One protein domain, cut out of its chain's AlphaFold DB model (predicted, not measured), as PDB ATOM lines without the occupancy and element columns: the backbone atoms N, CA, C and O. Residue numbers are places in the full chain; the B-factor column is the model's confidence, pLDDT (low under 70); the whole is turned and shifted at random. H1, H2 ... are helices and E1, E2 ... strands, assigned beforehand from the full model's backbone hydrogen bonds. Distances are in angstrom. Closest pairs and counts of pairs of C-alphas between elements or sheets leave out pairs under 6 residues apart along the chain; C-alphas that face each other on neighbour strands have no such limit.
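What this domain is: This is residues 47 to 110, 127 to 155 and 170 to 222 of the 225 residues of an uncharacterized protein of Halolactibacillus alkaliphilus (UniProt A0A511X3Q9). A long, twisted ribbon of three antiparallel strands, E1, E4 and E5, bends along its length, with helices H1, H2 and H3 over one face and the other face bare. The helical hairpin H1 and H2 covers one part of it and H3 another, and the small strand pair E2 and E3 lies toward one end. The 146 printed residues have three named helices and five named strands, along the chain H1 H2 E1 E2 H3 E3 E4 E5; the main sheet has the order E1 - E4 - E5. The class is mixed, helices and strands. The whole is loose, with a radius of gyration of the C-alphas of 20.0 A, and a rod spanning 70 by 30 by 29 A.

Where its parts are: H1 is residues 47 to 52, beginning with C-alpha 47 at (216.666, 184.867, 179.167). H2 is residues 62 to 70, 12.3 A long. E1, residues 83 to 109, is 55.8 A long and bends by 104 degrees at residue 102. E2 is residues 128 to 130, H3 residues 136 to 145, 14.5 A long, and E3 residues 153 to 155. E4, residues 172 to 195, is 60.3 A long and bends by 75 degrees at residue 175. E5, residues 198 to 217, is 45.3 A long, bends by 83 degrees at residue 212 and ends with C-alpha 217 at (207.429, 150.759, 167.580).

How they stand to each other: E4 is the inner strand, antiparallel to E1, with N 96 and O 184 2.9 A apart, within hydrogen-bond range. E4 and E5 form a hairpin, antiparallel, with N 185 and O 209 within hydrogen-bond range at 2.8 A. H3 on one face of this sheet makes two layers, helix over strands; its closest C-alphas to E1 are those of Leu 141 and Ile 95, 7.2 A. H1 and H2 are on the same face as H3. H1 touches H2, with the C-alphas of Thr 48 and Asn 69 closest at 6.0 A, opposite ways at a steep tilt of 44 degrees. H1 comes closest to E5 at the C-alphas of Trp 51 and Glu 200, 5.7 A. H2 and H3 are near each other, with 5 pairs of C-alphas within 10 A. E2 and E3 are antiparallel, with N 129 and O 154 within hydrogen-bond range at 2.9 A. Every O i to N i+4 pair is within hydrogen-bond range in H1, H2 and H3.

The domain as a whole: The C-alphas of Tyr 78 and Lys 170, the two farthest apart, are 71.4 A apart. Residues 111 to 126 and 156 to 169 are not printed; the C-alpha gaps across these cuts are 11.1 A and 22.5 A. The link from H2 to E1 is long. Mean pLDDT of the printed part is 73.4; residues under 70 include 72 to 82, 127 to 138 and 170 to 177.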
ATOM      1  N   ARG A  47     217.825 183.981 179.325       84.44
ATOM      2  CA  ARG A  47     216.666 184.867 179.167       84.44
ATOM      3  C   ARG A  47     215.367 184.073 179.082       84.44
ATOM      4  O   ARG A  47     214.436 184.364 179.825       84.44
ATOM      5  N   THR A  48     215.326 183.049 178.237       84.38
ATOM      6  CA  THR A  48     214.174 182.157 178.098       84.38
ATOM      7  C   THR A  48     213.855 181.469 179.422       84.38
ATOM      8  O   THR A  48     212.690 181.399 179.781       84.38
ATOM      9  N   LYS A  49     214.857 181.054 180.214       85.38
ATOM     10  CA  LYS A  49     214.635 180.520 181.573       85.38
ATOM     11  C   LYS A  49     213.906 181.517 182.471       85.38
ATOM     12  O   LYS A  49     212.953 181.139 183.141       85.38
ATOM     13  N   LYS A  50     214.330 182.786 182.469       84.19
ATOM     14  CA  LYS A  50     213.677 183.845 183.256       84.19
ATOM     15  C   LYS A  50     212.240 184.080 182.810       84.19
ATOM     16  O   LYS A  50     211.381 184.260 183.658       84.19
ATOM     17  N   TRP A  51     211.978 184.055 181.505       84.31
ATOM     18  CA  TRP A  51     210.624 184.205 180.972       84.31
ATOM     19  C   TRP A  51     209.739 183.000 181.293       84.31
ATOM     20  O   TRP A  51     208.619 183.178 181.756       84.31
ATOM     21  N   LEU A  52     210.245 181.780 181.122       84.50
ATOM     22  CA  LEU A  52     209.516 180.558 181.464       84.50
ATOM     23  C   LEU A  52     209.213 180.473 182.966       84.50
ATOM     24  O   LEU A  52     208.141 180.016 183.333       84.50
ATOM     25  N   ALA A  53     210.096 180.994 183.824       84.88
ATOM     26  CA  ALA A  53     209.863 181.063 185.267       84.88
ATOM     27  C   ALA A  53     208.728 182.023 185.679       84.88
ATOM     28  O   ALA A  53     208.315 181.994 186.833       84.88
ATOM     29  N   THR A  54     208.234 182.878 184.773       81.88
ATOM     30  CA  THR A  54     207.052 183.728 185.037       81.88
ATOM     31  C   THR A  54     205.727 183.005 184.811       81.88
ATOM     32  O   THR A  54     204.680 183.539 185.163       81.88
ATOM     33  N   VAL A  55     205.763 181.807 184.223       81.62
ATOM     34  CA  VAL A  55     204.575 181.011 183.920       81.62
ATOM     35  C   VAL A  55     204.374 179.973 185.018       81.62
ATOM     36  O   VAL A  55     205.306 179.257 185.370       81.62
ATOM     37  N   ASP A  56     203.138 179.823 185.492       75.38
ATOM     38  CA  ASP A  56     202.766 178.792 186.476       75.38
ATOM     39  C   ASP A  56     202.786 177.353 185.909       75.38
ATOM     40  O   ASP A  56     202.498 176.394 186.621       75.38
ATOM     41  N   TRP A  57     203.105 177.191 184.621       71.19
ATOM     42  CA  TRP A  57     203.041 175.934 183.878       71.19
ATOM     43  C   TRP A  57     204.407 175.557 183.315       71.19
ATOM     44  O   TRP A  57     205.109 176.391 182.738       71.19
ATOM     45  N   GLU A  58     204.754 174.274 183.407       72.06
ATOM     46  CA  GLU A  58     205.967 173.754 182.789       72.06
ATOM     47  C   GLU A  58     205.799 173.619 181.269       72.06
ATOM     48  O   GLU A  58     205.174 172.690 180.761       72.06
ATOM     49  N   ILE A  59     206.388 174.556 180.527       72.88
ATOM     50  CA  ILE A  59     206.390 174.538 179.063       72.88
ATOM     51  C   ILE A  59     207.581 173.706 178.574       72.88
ATOM     52  O   ILE A  59     208.735 174.122 178.690       72.88
ATOM     53  N   HIS A  60     207.302 172.552 177.964       70.31
ATOM     54  CA  HIS A  60     208.335 171.624 177.475       70.31
ATOM     55  C   HIS A  60     208.522 171.627 175.954       70.31
ATOM     56  O   HIS A  60     209.343 170.863 175.437       70.31
ATOM     57  N   HIS A  61     207.787 172.480 175.240       75.12
ATOM     58  CA  HIS A  61     207.704 172.456 173.783       75.12
ATOM     59  C   HIS A  61     208.984 172.974 173.095       75.12
ATOM     60  O   HIS A  61     209.298 174.166 173.202       75.12
ATOM     61  N   PRO A  62     209.708 172.145 172.317       74.94
ATOM     62  CA  PRO A  62     211.005 172.516 171.746       74.94
ATOM     63  C   PRO A  62     210.922 173.693 170.763       74.94
ATOM     64  O   PRO A  62     211.718 174.622 170.873       74.94
ATOM     65  N   SER A  63     209.928 173.719 169.865       76.44
ATOM     66  CA  SER A  63     209.769 174.803 168.876       76.44
ATOM     67  C   SER A  63     209.481 176.162 169.524       76.44
ATOM     68  O   SER A  63     210.004 177.186 169.086       76.44
ATOM     69  N   LEU A  64     208.704 176.176 170.612       79.69
ATOM     70  CA  LEU A  64     208.415 177.390 171.366       79.69
ATOM     71  C   LEU A  64     209.675 177.880 172.087       79.69
ATOM     72  O   LEU A  64     210.001 179.061 172.012       79.69
ATOM     73  N   ILE A  65     210.431 176.977 172.720       81.31
ATOM     74  CA  ILE A  65     211.711 177.319 173.356       81.31
ATOM     75  C   ILE A  65     212.700 177.868 172.318       81.31
ATOM     76  O   ILE A  65     213.397 178.843 172.593       81.31
ATOM     77  N   GLU A  66     212.745 177.301 171.113       83.38
ATOM     78  CA  GLU A  66     213.587 177.802 170.024       83.38
ATOM     79  C   GLU A  66     213.183 179.210 169.586       83.38
ATOM     80  O   GLU A  66     214.039 180.089 169.446       83.38
ATOM     81  N   GLN A  67     211.882 179.453 169.419       82.25
ATOM     82  CA  GLN A  67     211.368 180.770 169.067       82.25
ATOM     83  C   GLN A  67     211.663 181.797 170.166       82.25
ATOM     84  O   GLN A  67     212.116 182.900 169.860       82.25
ATOM     85  N   LEU A  68     211.488 181.440 171.440       83.62
ATOM     86  CA  LEU A  68     211.836 182.293 172.579       83.62
ATOM     87  C   LEU A  68     213.347 182.556 172.652       83.62
ATOM     88  O   LEU A  68     213.767 183.691 172.873       83.62
ATOM     89  N   ASN A  69     214.173 181.544 172.381       83.75
ATOM     90  CA  ASN A  69     215.625 181.692 172.327       83.75
ATOM     91  C   ASN A  69     216.059 182.672 171.228       83.75
ATOM     92  O   ASN A  69     216.934 183.507 171.470       83.75
ATOM     93  N   LYS A  70     215.435 182.591 170.046       82.81
ATOM     94  CA  LYS A  70     215.670 183.498 168.908       82.81
ATOM     95  C   LYS A  70     215.063 184.886 169.119       82.81
ATOM     96  O   LYS A  70     215.548 185.853 168.536       82.81
ATOM     97  N   SER A  71     214.031 185.002 169.950       79.44
ATOM     98  CA  SER A  71     213.370 186.272 170.246       79.44
ATOM     99  C   SER A  71     214.283 187.144 171.091       79.44
ATOM    100  O   SER A  71     214.599 186.804 172.229       79.44
ATOM    101  N   ALA A  72     214.715 188.275 170.542       66.38
ATOM    102  CA  ALA A  72     215.485 189.275 171.260       66.38
ATOM    103  C   ALA A  72     214.601 190.472 171.604       66.38
ATOM    104  O   ALA A  72     213.897 191.001 170.751       66.38
ATOM    105  N   TYR A  73     214.676 190.904 172.857       66.69
ATOM    106  CA  TYR A  73     214.123 192.169 173.308       66.69
ATOM    107  C   TYR A  73     215.214 192.908 174.072       66.69
ATOM    108  O   TYR A  73     215.874 192.313 174.928       66.69
ATOM    109  N   ASP A  74     215.431 194.165 173.706       62.69
ATOM    110  CA  ASP A  74     216.401 195.053 174.333       62.69
ATOM    111  C   ASP A  74     215.658 196.297 174.822       62.69
ATOM    112  O   ASP A  74     214.983 196.979 174.046       62.69
ATOM    113  N   THR A  75     215.749 196.561 176.122       62.22
ATOM    114  CA  THR A  75     215.178 197.760 176.736       62.22
ATOM    115  C   THR A  75     216.278 198.763 176.954       62.22
ATOM    116  O   THR A  75     217.092 198.625 177.871       62.22
ATOM    117  N   SER A  76     216.288 199.814 176.143       60.09
ATOM    118  CA  SER A  76     217.160 200.952 176.387       60.09
ATOM    119  C   SER A  76     216.762 201.660 177.690       60.09
ATOM    120  O   SER A  76     215.606 201.650 178.108       60.09
ATOM    121  N   PHE A  77     217.702 202.342 178.347       60.03
ATOM    122  CA  PHE A  77     217.412 203.095 179.578       60.03
ATOM    123  C   PHE A  77     216.247 204.103 179.427       60.03
ATOM    124  O   PHE A  77     215.572 204.399 180.411       60.03
ATOM    125  N   TYR A  78     215.976 204.557 178.197       60.56
ATOM    126  CA  TYR A  78     214.934 205.522 177.840       60.56
ATOM    127  C   TYR A  78     213.588 204.899 177.429       60.56
ATOM    128  O   TYR A  78     212.687 205.638 177.036       60.56
ATOM    129  N   THR A  79     213.406 203.574 177.518       63.53
ATOM    130  CA  THR A  79     212.094 202.945 177.257       63.53
ATOM    131  C   THR A  79     211.181 203.087 178.481       63.53
ATOM    132  O   THR A  79     211.006 202.165 179.271       63.53
ATOM    133  N   TYR A  80     210.628 204.284 178.666       59.56
ATOM    134  CA  TYR A  80     209.498 204.531 179.564       59.56
ATOM    135  C   TYR A  80     208.202 204.559 178.745       59.56
ATOM    136  O   TYR A  80     208.132 205.259 177.738       59.56
ATOM    137  N   GLY A  81     207.183 203.814 179.179       64.44
ATOM    138  CA  GLY A  81     205.845 203.823 178.578       64.44
ATOM    139  C   GLY A  81     205.640 202.858 177.408       64.44
ATOM    140  O   GLY A  81     204.649 202.985 176.695       64.44
ATOM    141  N   VAL A  82     206.553 201.904 177.186       69.44
ATOM    142  CA  VAL A  82     206.336 200.840 176.197       69.44
ATOM    143  C   VAL A  82     205.621 199.680 176.870       69.44
ATOM    144  O   VAL A  82     206.215 198.924 177.639       69.44
ATOM    145  N   GLU A  83     204.341 199.553 176.547       78.44
ATOM    146  CA  GLU A  83     203.519 198.394 176.864       78.44
ATOM    147  C   GLU A  83     203.112 197.703 175.565       78.44
ATOM    148  O   GLU A  83     202.701 198.347 174.598       78.44
ATOM    149  N   GLY A  84     203.262 196.384 175.523       80.06
ATOM    150  CA  GLY A  84     202.933 195.593 174.345       80.06
ATOM    151  C   GLY A  84     202.517 194.187 174.729       80.06
ATOM    152  O   GLY A  84     203.091 193.585 175.633       80.06
ATOM    153  N   VAL A  85     201.521 193.659 174.025       83.00
ATOM    154  CA  VAL A  85     201.088 192.267 174.158       83.00
ATOM    155  C   VAL A  85     201.192 191.619 172.788       83.00
ATOM    156  O   VAL A  85     200.495 192.010 171.854       83.00
ATOM    157  N   PHE A  86     202.074 190.632 172.666       82.94
ATOM    158  CA  PHE A  86     202.275 189.887 171.429       82.94
ATOM    159  C   PHE A  86     201.685 188.494 171.583       82.94
ATOM    160  O   PHE A  86     202.155 187.700 172.395       82.94
ATOM    161  N   HIS A  87     200.656 188.189 170.797       83.38
ATOM    162  CA  HIS A  87     200.113 186.839 170.730       83.38
ATOM    163  C   HIS A  87     201.062 185.952 169.917       83.38
ATOM    164  O   HIS A  87     201.276 186.186 168.728       83.38
ATOM    165  N   MET A  88     201.638 184.945 170.569       82.38
ATOM    166  CA  MET A  88     202.576 184.002 169.961       82.38
ATOM    167  C   MET A  88     201.878 182.803 169.316       82.38
ATOM    168  O   MET A  88     202.546 181.998 168.672       82.38
ATOM    169  N   GLY A  89     200.560 182.673 169.474       82.25
ATOM    170  CA  GLY A  89     199.770 181.570 168.937       82.25
ATOM    171  C   GLY A  89     199.315 180.582 170.005       82.25
ATOM    172  O   GLY A  89     199.589 180.745 171.195       82.25
ATOM    173  N   ARG A  90     198.621 179.543 169.539       81.88
ATOM    174  CA  ARG A  90     198.162 178.423 170.353       81.88
ATOM    175  C   ARG A  90     199.210 177.323 170.356       81.88
ATOM    176  O   ARG A  90     199.540 176.799 169.294       81.88
ATOM    177  N   TRP A  91     199.689 176.958 171.536       83.19
ATOM    178  CA  TRP A  91     200.772 175.999 171.707       83.19
ATOM    179  C   TRP A  91     200.341 174.823 172.568       83.19
ATOM    180  O   TRP A  91     199.601 174.981 173.537       83.19
ATOM    181  N   LEU A  92     200.847 173.644 172.213       79.38
ATOM    182  CA  LEU A  92     200.829 172.478 173.082       79.38
ATOM    183  C   LEU A  92     201.861 172.702 174.196       79.38
ATOM    184  O   LEU A  92     203.044 172.897 173.922       79.38
ATOM    185  N   LEU A  93     201.411 172.745 175.443       81.06
ATOM    186  CA  LEU A  93     202.231 173.138 176.592       81.06
ATOM    187  C   LEU A  93     202.874 171.916 177.242       81.06
ATOM    188  O   LEU A  93     204.093 171.879 177.443       81.06
ATOM    189  N   SER A  94     202.045 170.912 177.518       78.25
ATOM    190  CA  SER A  94     202.426 169.656 178.149       78.25
ATOM    191  C   SER A  94     201.482 168.529 177.729       78.25
ATOM    192  O   SER A  94     200.427 168.751 177.125       78.25
ATOM    193  N   ILE A  95     201.906 167.309 178.038       77.75
ATOM    194  CA  ILE A  95     201.090 166.107 177.955       77.75
ATOM    195  C   ILE A  95     201.197 165.391 179.300       77.75
ATOM    196  O   ILE A  95     202.301 165.098 179.760       77.75
ATOM    197  N   ASP A  96     200.051 165.136 179.915       79.56
ATOM    198  CA  ASP A  96     199.937 164.483 181.215       79.56
ATOM    199  C   ASP A  96     199.209 163.140 181.067       79.56
ATOM    200  O   ASP A  96     198.580 162.863 180.044       79.56
ATOM    201  N   ASN A  97     199.293 162.293 182.099       80.19
ATOM    202  CA  ASN A  97     198.570 161.016 182.174       80.19
ATOM    203  C   ASN A  97     198.787 160.112 180.949       80.19
ATOM    204  O   ASN A  97     197.837 159.571 180.388       80.19
ATOM    205  N   ILE A  98     200.045 159.969 180.525       81.06
ATOM    206  CA  ILE A  98     200.388 159.134 179.374       81.06
ATOM    207  C   ILE A  98     200.207 157.658 179.730       81.06
ATOM    208  O   ILE A  98     200.897 157.142 180.611       81.06
ATOM    209  N   ASP A  99     199.338 156.983 178.985       80.12
ATOM    210  CA  ASP A  99     199.207 155.531 178.969       80.12
ATOM    211  C   ASP A  99     199.583 154.975 177.591       80.12
ATOM    212  O   ASP A  99     199.314 155.578 176.546       80.12
ATOM    213  N   ILE A 100     200.266 153.834 177.610       78.62
ATOM    214  CA  ILE A 100     200.947 153.248 176.460       78.62
ATOM    215  C   ILE A 100     200.487 151.804 176.311       78.62
ATOM    216  O   ILE A 100     200.831 150.939 177.116       78.62
ATOM    217  N   GLU A 101     199.781 151.526 175.222       78.75
ATOM    218  CA  GLU A 101     199.266 150.197 174.915       78.75
ATOM    219  C   GLU A 101     199.834 149.694 173.583       78.75
ATOM    220  O   GLU A 101     199.850 150.401 172.577       78.75
ATOM    221  N   SER A 102     200.290 148.442 173.548       75.75
ATOM    222  CA  SER A 102     200.662 147.790 172.290       75.75
ATOM    223  C   SER A 102     199.398 147.353 171.555       75.75
ATOM    224  O   SER A 102     198.647 146.515 172.056       75.75
ATOM    225  N   VAL A 103     199.160 147.904 170.365       74.12
ATOM    226  CA  VAL A 103     197.958 147.622 169.571       74.12
ATOM    227  C   VAL A 103     198.321 147.265 168.130       74.12
ATOM    228  O   VAL A 103     199.246 147.842 167.557       74.12
ATOM    229  N   PRO A 104     197.595 146.341 167.479       70.75
ATOM    230  CA  PRO A 104     197.761 146.126 166.049       70.75
ATOM    231  C   PRO A 104     197.235 147.346 165.275       70.75
ATOM    232  O   PRO A 104     196.061 147.700 165.385       70.75
ATOM    233  N   TYR A 105     198.088 147.970 164.465       67.00
ATOM    234  CA  TYR A 105     197.710 149.037 163.536       67.00
ATOM    235  C   TYR A 105     197.621 148.481 162.113       67.00
ATOM    236  O   TYR A 105     198.390 147.590 161.751       67.00
ATOM    237  N   HIS A 106     196.690 148.984 161.297       66.88
ATOM    238  CA  HIS A 106     196.562 148.561 159.904       66.88
ATOM    239  C   HIS A 106     196.859 149.709 158.948       66.88
ATOM    240  O   HIS A 106     196.341 150.807 159.107       66.88
ATOM    241  N   ILE A 107     197.661 149.425 157.928       65.88
ATOM    242  CA  ILE A 107     197.900 150.332 156.811       65.88
ATOM    243  C   ILE A 107     197.117 149.799 155.618       65.88
ATOM    244  O   ILE A 107     197.305 148.646 155.209       65.88
ATOM    245  N   ASP A 108     196.252 150.636 155.054       69.12
ATOM    246  CA  ASP A 108     195.608 150.340 153.782       69.12
ATOM    247  C   ASP A 108     196.641 150.485 152.658       69.12
ATOM    248  O   ASP A 108     197.199 151.556 152.409       69.12
ATOM    249  N   LEU A 109     196.931 149.376 151.981       67.75
ATOM    250  CA  LEU A 109     197.878 149.364 150.877       67.75
ATOM    251  C   LEU A 109     197.167 149.836 149.606       67.75
ATOM    252  O   LEU A 109     196.223 149.199 149.136       67.75
ATOM    253  N   SER A 110     197.627 150.954 149.049       67.75
ATOM    254  CA  SER A 110     197.119 151.470 147.778       67.75
ATOM    255  C   SER A 110     197.628 150.666 146.578       67.75
ATOM    256  O   SER A 110     198.679 150.026 146.639       67.75
ATOM    257  N   LYS A 127     208.911 153.132 149.084       58.41
ATOM    258  CA  LYS A 127     207.801 154.007 149.496       58.41
ATOM    259  C   LYS A 127     207.756 154.170 151.022       58.41
ATOM    260  O   LYS A 127     207.826 153.184 151.755       58.41
ATOM    261  N   HIS A 128     207.661 155.420 151.479       62.44
ATOM    262  CA  HIS A 128     207.417 155.758 152.880       62.44
ATOM    263  C   HIS A 128     205.933 155.547 153.190       62.44
ATOM    264  O   HIS A 128     205.072 156.087 152.492       62.44
ATOM    265  N   LEU A 129     205.641 154.752 154.214       63.22
ATOM    266  CA  LEU A 129     204.298 154.590 154.757       63.22
ATOM    267  C   LEU A 129     204.185 155.459 156.006       63.22
ATOM    268  O   LEU A 129     204.934 155.257 156.960       63.22
ATOM    269  N   VAL A 130     203.271 156.424 155.976       62.59
ATOM    270  CA  VAL A 130     202.948 157.277 157.123       62.59
ATOM    271  C   VAL A 130     201.804 156.610 157.879       62.59
ATOM    272  O   VAL A 130     200.760 156.330 157.295       62.59
ATOM    273  N   VAL A 131     202.020 156.309 159.157       61.06
ATOM    274  CA  VAL A 131     201.030 155.645 160.028       61.06
ATOM    275  C   VAL A 131     200.144 156.653 160.744       61.06
ATOM    276  O   VAL A 131     198.997 156.360 161.068       61.06
ATOM    277  N   ASN A 132     200.643 157.864 160.964       64.06
ATOM    278  CA  ASN A 132     199.856 158.930 161.553       64.06
ATOM    279  C   ASN A 132     200.334 160.276 161.003       64.06
ATOM    280  O   ASN A 132     201.513 160.605 161.114       64.06
ATOM    281  N   GLU A 133     199.412 161.044 160.422       54.69
ATOM    282  CA  GLU A 133     199.624 162.442 160.013       54.69
ATOM    283  C   GLU A 133     199.388 163.423 161.179       54.69
ATOM    284  O   GLU A 133     199.178 164.619 160.975       54.69
ATOM    285  N   GLY A 134     199.362 162.914 162.415       56.34
ATOM    286  CA  GLY A 134     199.196 163.701 163.625       56.34
ATOM    287  C   GLY A 134     200.179 164.868 163.682       56.34
ATOM    288  O   GLY A 134     201.276 164.811 163.128       56.34
ATOM    289  N   LYS A 135     199.770 165.946 164.359       61.62
ATOM    290  CA  LYS A 135     200.575 167.166 164.497       61.62
ATOM    291  C   LYS A 135     201.974 166.800 165.005       61.62
ATOM    292  O   LYS A 135     202.096 166.259 166.101       61.62
ATOM    293  N   GLU A 136     203.000 167.121 164.218       67.44
ATOM    294  CA  GLU A 136     204.420 166.865 164.516       67.44
ATOM    295  C   GLU A 136     204.790 167.280 165.951       67.44
ATOM    296  O   GLU A 136     205.482 166.561 166.665       67.44
ATOM    297  N   ASP A 137     204.227 168.394 166.414       65.12
ATOM    298  CA  ASP A 137     204.392 168.928 167.767       65.12
ATOM    299  C   ASP A 137     203.989 167.936 168.880       65.12
ATOM    300  O   ASP A 137     204.677 167.818 169.895       65.12
ATOM    301  N   VAL A 138     202.906 167.174 168.681       67.94
ATOM    302  CA  VAL A 138     202.435 166.139 169.621       67.94
ATOM    303  C   VAL A 138     203.390 164.948 169.610       67.94
ATOM    304  O   VAL A 138     203.774 164.449 170.668       67.94
ATOM    305  N   PHE A 139     203.825 164.525 168.418       71.00
ATOM    306  CA  PHE A 139     204.773 163.423 168.264       71.00
ATOM    307  C   PHE A 139     206.094 163.710 168.993       71.00
ATOM    308  O   PHE A 139     206.610 162.847 169.703       71.00
ATOM    309  N   GLN A 140     206.605 164.942 168.902       70.88
ATOM    310  CA  GLN A 140     207.844 165.345 169.572       70.88
ATOM    311  C   GLN A 140     207.729 165.327 171.104       70.88
ATOM    312  O   GLN A 140     208.670 164.902 171.782       70.88
ATOM    313  N   LEU A 141     206.590 165.740 171.671       70.69
ATOM    314  CA  LEU A 141     206.377 165.658 173.122       70.69
ATOM    315  C   LEU A 141     206.239 164.213 173.604       70.69
ATOM    316  O   LEU A 141     206.863 163.850 174.602       70.69
ATOM    317  N   ILE A 142     205.501 163.375 172.873       71.31
ATOM    318  CA  ILE A 142     205.365 161.949 173.198       71.31
ATOM    319  C   ILE A 142     206.730 161.254 173.118       71.31
ATOM    320  O   ILE A 142     207.101 160.539 174.046       71.31
ATOM    321  N   LYS A 143     207.531 161.515 172.076       73.56
ATOM    322  CA  LYS A 143     208.884 160.943 171.931       73.56
ATOM    323  C   LYS A 143     209.805 161.330 173.094       73.56
ATOM    324  O   LYS A 143     210.681 160.555 173.462       73.56
ATOM    325  N   LYS A 144     209.628 162.519 173.682       70.50
ATOM    326  CA  LYS A 144     210.387 162.959 174.865       70.50
ATOM    327  C   LYS A 144     209.889 162.299 176.152       70.50
ATOM    328  O   LYS A 144     210.701 161.994 177.022       70.50
ATOM    329  N   ALA A 145     208.577 162.130 176.293       67.62
ATOM    330  CA  ALA A 145     207.968 161.580 177.499       67.62
ATOM    331  C   ALA A 145     208.103 160.050 177.590       67.62
ATOM    332  O   ALA A 145     208.167 159.494 178.684       67.62
ATOM    333  N   VAL A 146     208.182 159.372 176.445       70.44
ATOM    334  CA  VAL A 146     208.242 157.914 176.356       70.44
ATOM    335  C   VAL A 146     209.678 157.459 176.084       70.44
ATOM    336  O   VAL A 146     210.290 157.850 175.099       70.44
ATOM    337  N   SER A 147     210.217 156.569 176.923       67.88
ATOM    338  CA  SER A 147     211.576 156.008 176.770       67.88
ATOM    339  C   SER A 147     211.699 154.945 175.658       67.88
ATOM    340  O   SER A 147     212.687 154.213 175.617       67.88
ATOM    341  N   MET A 148     210.698 154.814 174.788       65.12
ATOM    342  CA  MET A 148     210.642 153.800 173.732       65.12
ATOM    343  C   MET A 148     210.942 154.428 172.367       65.12
ATOM    344  O   MET A 148     210.555 155.572 172.111       65.12
ATOM    345  N   PRO A 149     211.590 153.692 171.454       68.75
ATOM    346  CA  PRO A 149     211.904 154.201 170.131       68.75
ATOM    347  C   PRO A 149     210.648 154.164 169.247       68.75
ATOM    348  O   PRO A 149     210.367 153.175 168.575       68.75
ATOM    349  N   ILE A 150     209.884 155.256 169.257       70.62
ATOM    350  CA  ILE A 150     208.667 155.425 168.447       70.62
ATOM    351  C   ILE A 150     208.936 156.176 167.131       70.62
ATOM    352  O   ILE A 150     209.817 157.039 167.071       70.62
ATOM    353  N   ASP A 151     208.188 155.848 166.072       72.31
ATOM    354  CA  ASP A 151     208.192 156.536 164.766       72.31
ATOM    355  C   ASP A 151     206.768 156.761 164.225       72.31
ATOM    356  O   ASP A 151     205.813 156.106 164.651       72.31
ATOM    357  N   ASN A 152     206.632 157.659 163.253       66.69
ATOM    358  CA  ASN A 152     205.424 157.867 162.455       66.69
ATOM    359  C   ASN A 152     205.577 157.376 161.003       66.69
ATOM    360  O   ASN A 152     204.576 157.302 160.280       66.69
ATOM    361  N   THR A 153     206.791 156.985 160.587       62.00
ATOM    362  CA  THR A 153     207.070 156.474 159.240       62.00
ATOM    363  C   THR A 153     207.745 155.102 159.220       62.00
ATOM    364  O   THR A 153     208.566 154.759 160.069       62.00
ATOM    365  N   ILE A 154     207.419 154.312 158.193       64.00
ATOM    366  CA  ILE A 154     208.116 153.066 157.838       64.00
ATOM    367  C   ILE A 154     208.648 153.186 156.413       64.00
ATOM    368  O   ILE A 154     207.922 153.587 155.500       64.00
ATOM    369  N   LYS A 155     209.902 152.779 156.203       63.78
ATOM    370  CA  LYS A 155     210.500 152.635 154.872       63.78
ATOM    371  C   LYS A 155     210.559 151.160 154.481       63.78
ATOM    372  O   LYS A 155     211.100 150.341 155.212       63.78
ATOM    373  N   LYS A 170     189.710 144.844 146.898       51.66
ATOM    374  CA  LYS A 170     190.571 146.020 146.756       51.66
ATOM    375  C   LYS A 170     191.160 146.602 148.053       51.66
ATOM    376  O   LYS A 170     191.380 147.801 148.119       51.66
ATOM    377  N   VAL A 171     191.375 145.801 149.098       50.41
ATOM    378  CA  VAL A 171     191.974 146.298 150.349       50.41
ATOM    379  C   VAL A 171     192.910 145.239 150.915       50.41
ATOM    380  O   VAL A 171     192.491 144.345 151.650       50.41
ATOM    381  N   SER A 172     194.186 145.322 150.546       60.31
ATOM    382  CA  SER A 172     195.230 144.567 151.237       60.31
ATOM    383  C   SER A 172     195.609 145.392 152.462       60.31
ATOM    384  O   SER A 172     196.189 146.463 152.323       60.31
ATOM    385  N   ARG A 173     195.205 144.958 153.656       62.53
ATOM    386  CA  ARG A 173     195.602 145.621 154.903       62.53
ATOM    387  C   ARG A 173     196.887 144.997 155.403       62.53
ATOM    388  O   ARG A 173     196.935 143.783 155.593       62.53
ATOM    389  N   LEU A 174     197.906 145.813 155.631       64.50
ATOM    390  CA  LEU A 174     199.112 145.384 156.322       64.50
ATOM    391  C   LEU A 174     198.935 145.655 157.814       64.50
ATOM    392  O   LEU A 174     198.806 146.809 158.208       64.50
ATOM    393  N   PHE A 175     198.938 144.602 158.629       67.50
ATOM    394  CA  PHE A 175     198.937 144.746 160.082       67.50
ATOM    395  C   PHE A 175     200.365 144.852 160.592       67.50
ATOM    396  O   PHE A 175     201.196 143.986 160.316       67.50
ATOM    397  N   ILE A 176     200.626 145.906 161.349       67.94
ATOM    398  CA  ILE A 176     201.905 146.164 161.990       67.94
ATOM    399  C   ILE A 176     201.715 146.378 163.496       67.94
ATOM    400  O   ILE A 176     200.674 146.881 163.928       67.94
ATOM    401  N   PRO A 177     202.710 146.002 164.311       64.69
ATOM    402  CA  PRO A 177     202.753 146.357 165.723       64.69
ATOM    403  C   PRO A 177     202.825 147.881 165.871       64.69
ATOM    404  O   PRO A 177     203.794 148.518 165.456       64.69
ATOM    405  N   GLY A 178     201.772 148.461 166.439       70.19
ATOM    406  CA  GLY A 178     201.694 149.867 166.802       70.19
ATOM    407  C   GLY A 178     201.723 150.048 168.317       70.19
ATOM    408  O   GLY A 178     201.481 149.122 169.090       70.19
ATOM    409  N   ILE A 179     202.011 151.269 168.740       74.81
ATOM    410  CA  ILE A 179     201.892 151.726 170.118       74.81
ATOM    411  C   ILE A 179     200.801 152.786 170.134       74.81
ATOM    412  O   ILE A 179     200.965 153.854 169.544       74.81
ATOM    413  N   ARG A 180     199.684 152.496 170.796       77.69
ATOM    414  CA  ARG A 180     198.689 153.503 171.141       77.69
ATOM    415  C   ARG A 180     199.208 154.289 172.334       77.69
ATOM    416  O   ARG A 180     199.573 153.710 173.351       77.69
ATOM    417  N   VAL A 181     199.240 155.600 172.182       76.31
ATOM    418  CA  VAL A 181     199.531 156.555 173.238       76.31
ATOM    419  C   VAL A 181     198.262 157.348 173.480       76.31
ATOM    420  O   VAL A 181     197.819 158.107 172.609       76.31
ATOM    421  N   THR A 182     197.700 157.149 174.666       81.00
ATOM    422  CA  THR A 182     196.594 157.953 175.185       81.00
ATOM    423  C   THR A 182     197.118 158.896 176.257       81.00
ATOM    424  O   THR A 182     198.033 158.537 176.995       81.00
ATOM    425  N   GLY A 183     196.593 160.113 176.329       82.00
ATOM    426  CA  GLY A 183     196.999 161.077 177.348       82.00
ATOM    427  C   GLY A 183     196.214 162.375 177.271       82.00
ATOM    428  O   GLY A 183     195.487 162.624 176.312       82.00
ATOM    429  N   GLU A 184     196.366 163.216 178.283       81.75
ATOM    430  CA  GLU A 184     195.724 164.524 178.356       81.75
ATOM    431  C   GLU A 184     196.684 165.576 177.791       81.75
ATOM    432  O   GLU A 184     197.739 165.849 178.367       81.75
ATOM    433  N   VAL A 185     196.346 166.154 176.639       83.56
ATOM    434  CA  VAL A 185     197.120 167.247 176.047       83.56
ATOM    435  C   VAL A 185     196.617 168.581 176.574       83.56
ATOM    436  O   VAL A 185     195.423 168.880 176.540       83.56
ATOM    437  N   ILE A 186     197.549 169.405 177.046       83.44
ATOM    438  CA  ILE A 186     197.251 170.741 177.555       83.44
ATOM    439  C   ILE A 186     197.687 171.750 176.506       83.44
ATOM    440  O   ILE A 186     198.867 171.863 176.173       83.44
ATOM    441  N   VAL A 187     196.723 172.498 175.984       85.56
ATOM    442  CA  VAL A 187     196.926 173.487 174.927       85.56
ATOM    443  C   VAL A 187     196.542 174.860 175.459       85.56
ATOM    444  O   VAL A 187     195.541 174.993 176.153       85.56
ATOM    445  N   GLY A 188     197.307 175.898 175.133       85.62
ATOM    446  CA  GLY A 188     196.979 177.263 175.543       85.62
ATOM    447  C   GLY A 188     197.479 178.316 174.565       85.62
ATOM    448  O   GLY A 188     198.429 178.093 173.813       85.62
ATOM    449  N   ASP A 189     196.829 179.474 174.582       86.38
ATOM    450  CA  ASP A 189     197.248 180.649 173.828       86.38
ATOM    451  C   ASP A 189     198.365 181.357 174.610       86.38
ATOM    452  O   ASP A 189     198.191 181.739 175.773       86.38
ATOM    453  N   VAL A 190     199.535 181.499 173.988       86.31
ATOM    454  CA  VAL A 190     200.737 182.065 174.617       86.31
ATOM    455  C   VAL A 190     200.886 183.526 174.208       86.31
ATOM    456  O   VAL A 190     200.839 183.870 173.026       86.31
ATOM    457  N   TYR A 191     201.112 184.388 175.192       85.81
ATOM    458  CA  TYR A 191     201.285 185.824 175.029       85.81
ATOM    459  C   TYR A 191     202.612 186.266 175.633       85.81
ATOM    460  O   TYR A 191     202.963 185.877 176.746       85.81
ATOM    461  N   LEU A 192     203.321 187.136 174.923       84.81
ATOM    462  CA  LEU A 192     204.477 187.846 175.446       84.81
ATOM    463  C   LEU A 192     204.033 189.245 175.873       84.81
ATOM    464  O   LEU A 192     203.681 190.079 175.036       84.81
ATOM    465  N   HIS A 193     204.022 189.482 177.180       85.12
ATOM    466  CA  HIS A 193     203.717 190.773 177.776       85.12
ATOM    467  C   HIS A 193     205.013 191.539 177.987       85.12
ATOM    468  O   HIS A 193     205.927 191.079 178.665       85.12
ATOM    469  N   ILE A 194     205.073 192.731 177.419       84.38
ATOM    470  CA  ILE A 194     206.171 193.666 177.591       84.38
ATOM    471  C   ILE A 194     205.628 194.834 178.401       84.38
ATOM    472  O   ILE A 194     204.698 195.504 177.961       84.38
ATOM    473  N   ASN A 195     206.198 195.064 179.580       81.00
ATOM    474  CA  ASN A 195     205.880 196.204 180.429       81.00
ATOM    475  C   ASN A 195     207.178 196.923 180.795       81.00
ATOM    476  O   ASN A 195     207.926 196.477 181.664       81.00
ATOM    477  N   ASN A 196     207.455 198.041 180.125       77.69
ATOM    478  CA  ASN A 196     208.652 198.853 180.329       77.69
ATOM    479  C   ASN A 196     209.958 198.047 180.207       77.69
ATOM    480  O   ASN A 196     210.470 197.864 179.111       77.69
ATOM    481  N   LYS A 197     210.511 197.586 181.339       73.44
ATOM    482  CA  LYS A 197     211.768 196.821 181.424       73.44
ATOM    483  C   LYS A 197     211.565 195.331 181.688       73.44
ATOM    484  O   LYS A 197     212.535 194.577 181.709       73.44
ATOM    485  N   THR A 198     210.330 194.905 181.923       77.00
ATOM    486  CA  THR A 198     209.990 193.522 182.253       77.00
ATOM    487  C   THR A 198     209.273 192.866 181.090       77.00
ATOM    488  O   THR A 198     208.366 193.449 180.496       77.00
ATOM    489  N   VAL A 199     209.679 191.638 180.785       80.69
ATOM    490  CA  VAL A 199     209.003 190.773 179.821       80.69
ATOM    491  C   VAL A 199     208.519 189.538 180.561       80.69
ATOM    492  O   VAL A 199     209.311 188.875 181.231       80.69
ATOM    493  N   GLU A 200     207.233 189.250 180.421       84.38
ATOM    494  CA  GLU A 200     206.532 188.134 181.053       84.38
ATOM    495  C   GLU A 200     205.864 187.286 179.972       84.38
ATOM    496  O   GLU A 200     205.336 187.816 178.990       84.38
ATOM    497  N   ILE A 201     205.856 185.969 180.157       85.38
ATOM    498  CA  ILE A 201     205.022 185.085 179.343       85.38
ATOM    499  C   ILE A 201     203.721 184.864 180.106       85.38
ATOM    500  O   ILE A 201     203.734 184.537 181.290       85.38
ATOM    501  N   LYS A 202     202.588 185.030 179.427       85.25
ATOM    502  CA  LYS A 202     201.269 184.702 179.968       85.25
ATOM    503  C   LYS A 202     200.599 183.686 179.075       85.25
ATOM    504  O   LYS A 202     200.590 183.827 177.857       85.25
ATOM    505  N   VAL A 203     200.027 182.666 179.693       85.56
ATOM    506  CA  VAL A 203     199.244 181.647 179.000       85.56
ATOM    507  C   VAL A 203     197.782 181.875 179.352       85.56
ATOM    508  O   VAL A 203     197.442 182.028 180.522       85.56
ATOM    509  N   SER A 204     196.921 181.950 178.346       84.50
ATOM    510  CA  SER A 204     195.470 182.088 178.509       84.50
ATOM    511  C   SER A 204     194.740 181.064 177.644       84.50
ATOM    512  O   SER A 204     195.355 180.402 176.812       84.50
ATOM    513  N   ASN A 205     193.427 180.916 177.849       85.31
ATOM    514  CA  ASN A 205     192.592 179.957 177.116       85.31
ATOM    515  C   ASN A 205     193.151 178.526 177.159       85.31
ATOM    516  O   ASN A 205     193.268 177.865 176.128       85.31
ATOM    517  N   ILE A 206     193.527 178.073 178.357       85.00
ATOM    518  CA  ILE A 206     194.031 176.717 178.553       85.00
ATOM    519  C   ILE A 206     192.874 175.736 178.354       85.00
ATOM    520  O   ILE A 206     191.852 175.822 179.036       85.00
ATOM    521  N   VAL A 207     193.053 174.807 177.424       85.12
ATOM    522  CA  VAL A 207     192.136 173.710 177.127       85.12
ATOM    523  C   VAL A 207     192.869 172.404 177.383       85.12
ATOM    524  O   VAL A 207     194.053 172.271 177.069       85.12
ATOM    525  N   ARG A 208     192.155 171.447 177.970       85.19
ATOM    526  CA  ARG A 208     192.630 170.079 178.138       85.19
ATOM    527  C   ARG A 208     191.811 169.177 177.236       85.19
ATOM    528  O   ARG A 208     190.583 169.208 177.302       85.19
ATOM    529  N   GLU A 209     192.487 168.439 176.372       80.75
ATOM    530  CA  GLU A 209     191.854 167.529 175.421       80.75
ATOM    531  C   GLU A 209     192.449 166.135 175.601       80.75
ATOM    532  O   GLU A 209     193.638 165.982 175.883       80.75
ATOM    533  N   GLU A 210     191.625 165.104 175.444       78.06
ATOM    534  CA  GLU A 210     192.133 163.739 175.374       78.06
ATOM    535  C   GLU A 210     192.768 163.522 174.000       78.06
ATOM    536  O   GLU A 210     192.150 163.747 172.956       78.06
ATOM    537  N   SER A 211     194.022 163.091 174.002       74.69
ATOM    538  CA  SER A 211     194.740 162.652 172.818       74.69
ATOM    539  C   SER A 211     194.740 161.132 172.789       74.69
ATOM    540  O   SER A 211     195.286 160.504 173.692       74.69
ATOM    541  N   ASP A 212     194.191 160.549 171.728       76.00
ATOM    542  CA  ASP A 212     194.309 159.127 171.397       76.00
ATOM    543  C   ASP A 212     195.013 159.011 170.045       76.00
ATOM    544  O   ASP A 212     194.478 159.386 168.999       76.00
ATOM    545  N   THR A 213     196.267 158.567 170.074       72.38
ATOM    546  CA  THR A 213     197.117 158.485 168.883       72.38
ATOM    547  C   THR A 213     197.803 157.136 168.812       72.38
ATOM    548  O   THR A 213     198.195 156.581 169.830       72.38
ATOM    549  N   VAL A 214     197.986 156.602 167.604       68.69
ATOM    550  CA  VAL A 214     198.751 155.367 167.391       68.69
ATOM    551  C   VAL A 214     200.019 155.687 166.608       68.69
ATOM    552  O   VAL A 214     199.977 156.414 165.615       68.69
ATOM    553  N   TRP A 215     201.138 155.148 167.075       75.75
ATOM    554  CA  TRP A 215     202.482 155.310 166.527       75.75
ATOM    555  C   TRP A 215     203.121 153.944 166.269       75.75
ATOM    556  O   TRP A 215     202.545 152.905 166.582       75.75
ATOM    557  N   ILE A 216     204.316 153.923 165.688       70.94
ATOM    558  CA  ILE A 216     205.034 152.700 165.319       70.94
ATOM    559  C   ILE A 216     206.130 152.427 166.345       70.94
ATOM    560  O   ILE A 216     206.895 153.331 166.675       70.94
ATOM    561  N   ASN A 217     206.263 151.181 166.802       68.25
ATOM    562  CA  ASN A 217     207.429 150.759 167.580       68.25
ATOM    563  C   ASN A 217     208.590 150.378 166.644       68.25
ATOM    564  O   ASN A 217     208.461 149.440 165.856       68.25
ATOM    565  N   LYS A 218     209.741 151.053 166.748       63.62
ATOM    566  CA  LYS A 218     210.931 150.757 165.927       63.62
ATOM    567  C   LYS A 218     211.558 149.400 166.245       63.62
ATOM    568  O   LYS A 218     212.075 148.746 165.342       63.62
ATOM    569  N   GLU A 219     211.506 148.949 167.498       56.16
ATOM    570  CA  GLU A 219     212.154 147.697 167.929       56.16
ATOM    571  C   GLU A 219     211.474 146.457 167.357       56.16
ATOM    572  O   GLU A 219     212.109 145.413 167.186       56.16
ATOM    573  N   THR A 220     210.196 146.553 166.993       52.47
ATOM    574  CA  THR A 220     209.478 145.403 166.437       52.47
ATOM    575  C   THR A 220     209.907 145.065 165.003       52.47
ATOM    576  O   THR A 220     209.520 144.030 164.470       52.47
ATOM    577  N   PHE A 221     210.770 145.890 164.403       49.44
ATOM    578  CA  PHE A 221     211.304 145.729 163.048       49.44
ATOM    579  C   PHE A 221     212.818 145.488 163.026       49.44
ATOM    580  O   PHE A 221     213.497 145.797 162.045       49.44
ATOM    581  N   THR A 222     213.365 144.948 164.119       30.17
ATOM    582  CA  THR A 222     214.799 144.669 164.220       30.17
ATOM    583  C   THR A 222     215.224 143.639 163.169       30.17
ATOM    584  O   THR A 222     214.724 142.514 163.128       30.17
TER     585      THR A 222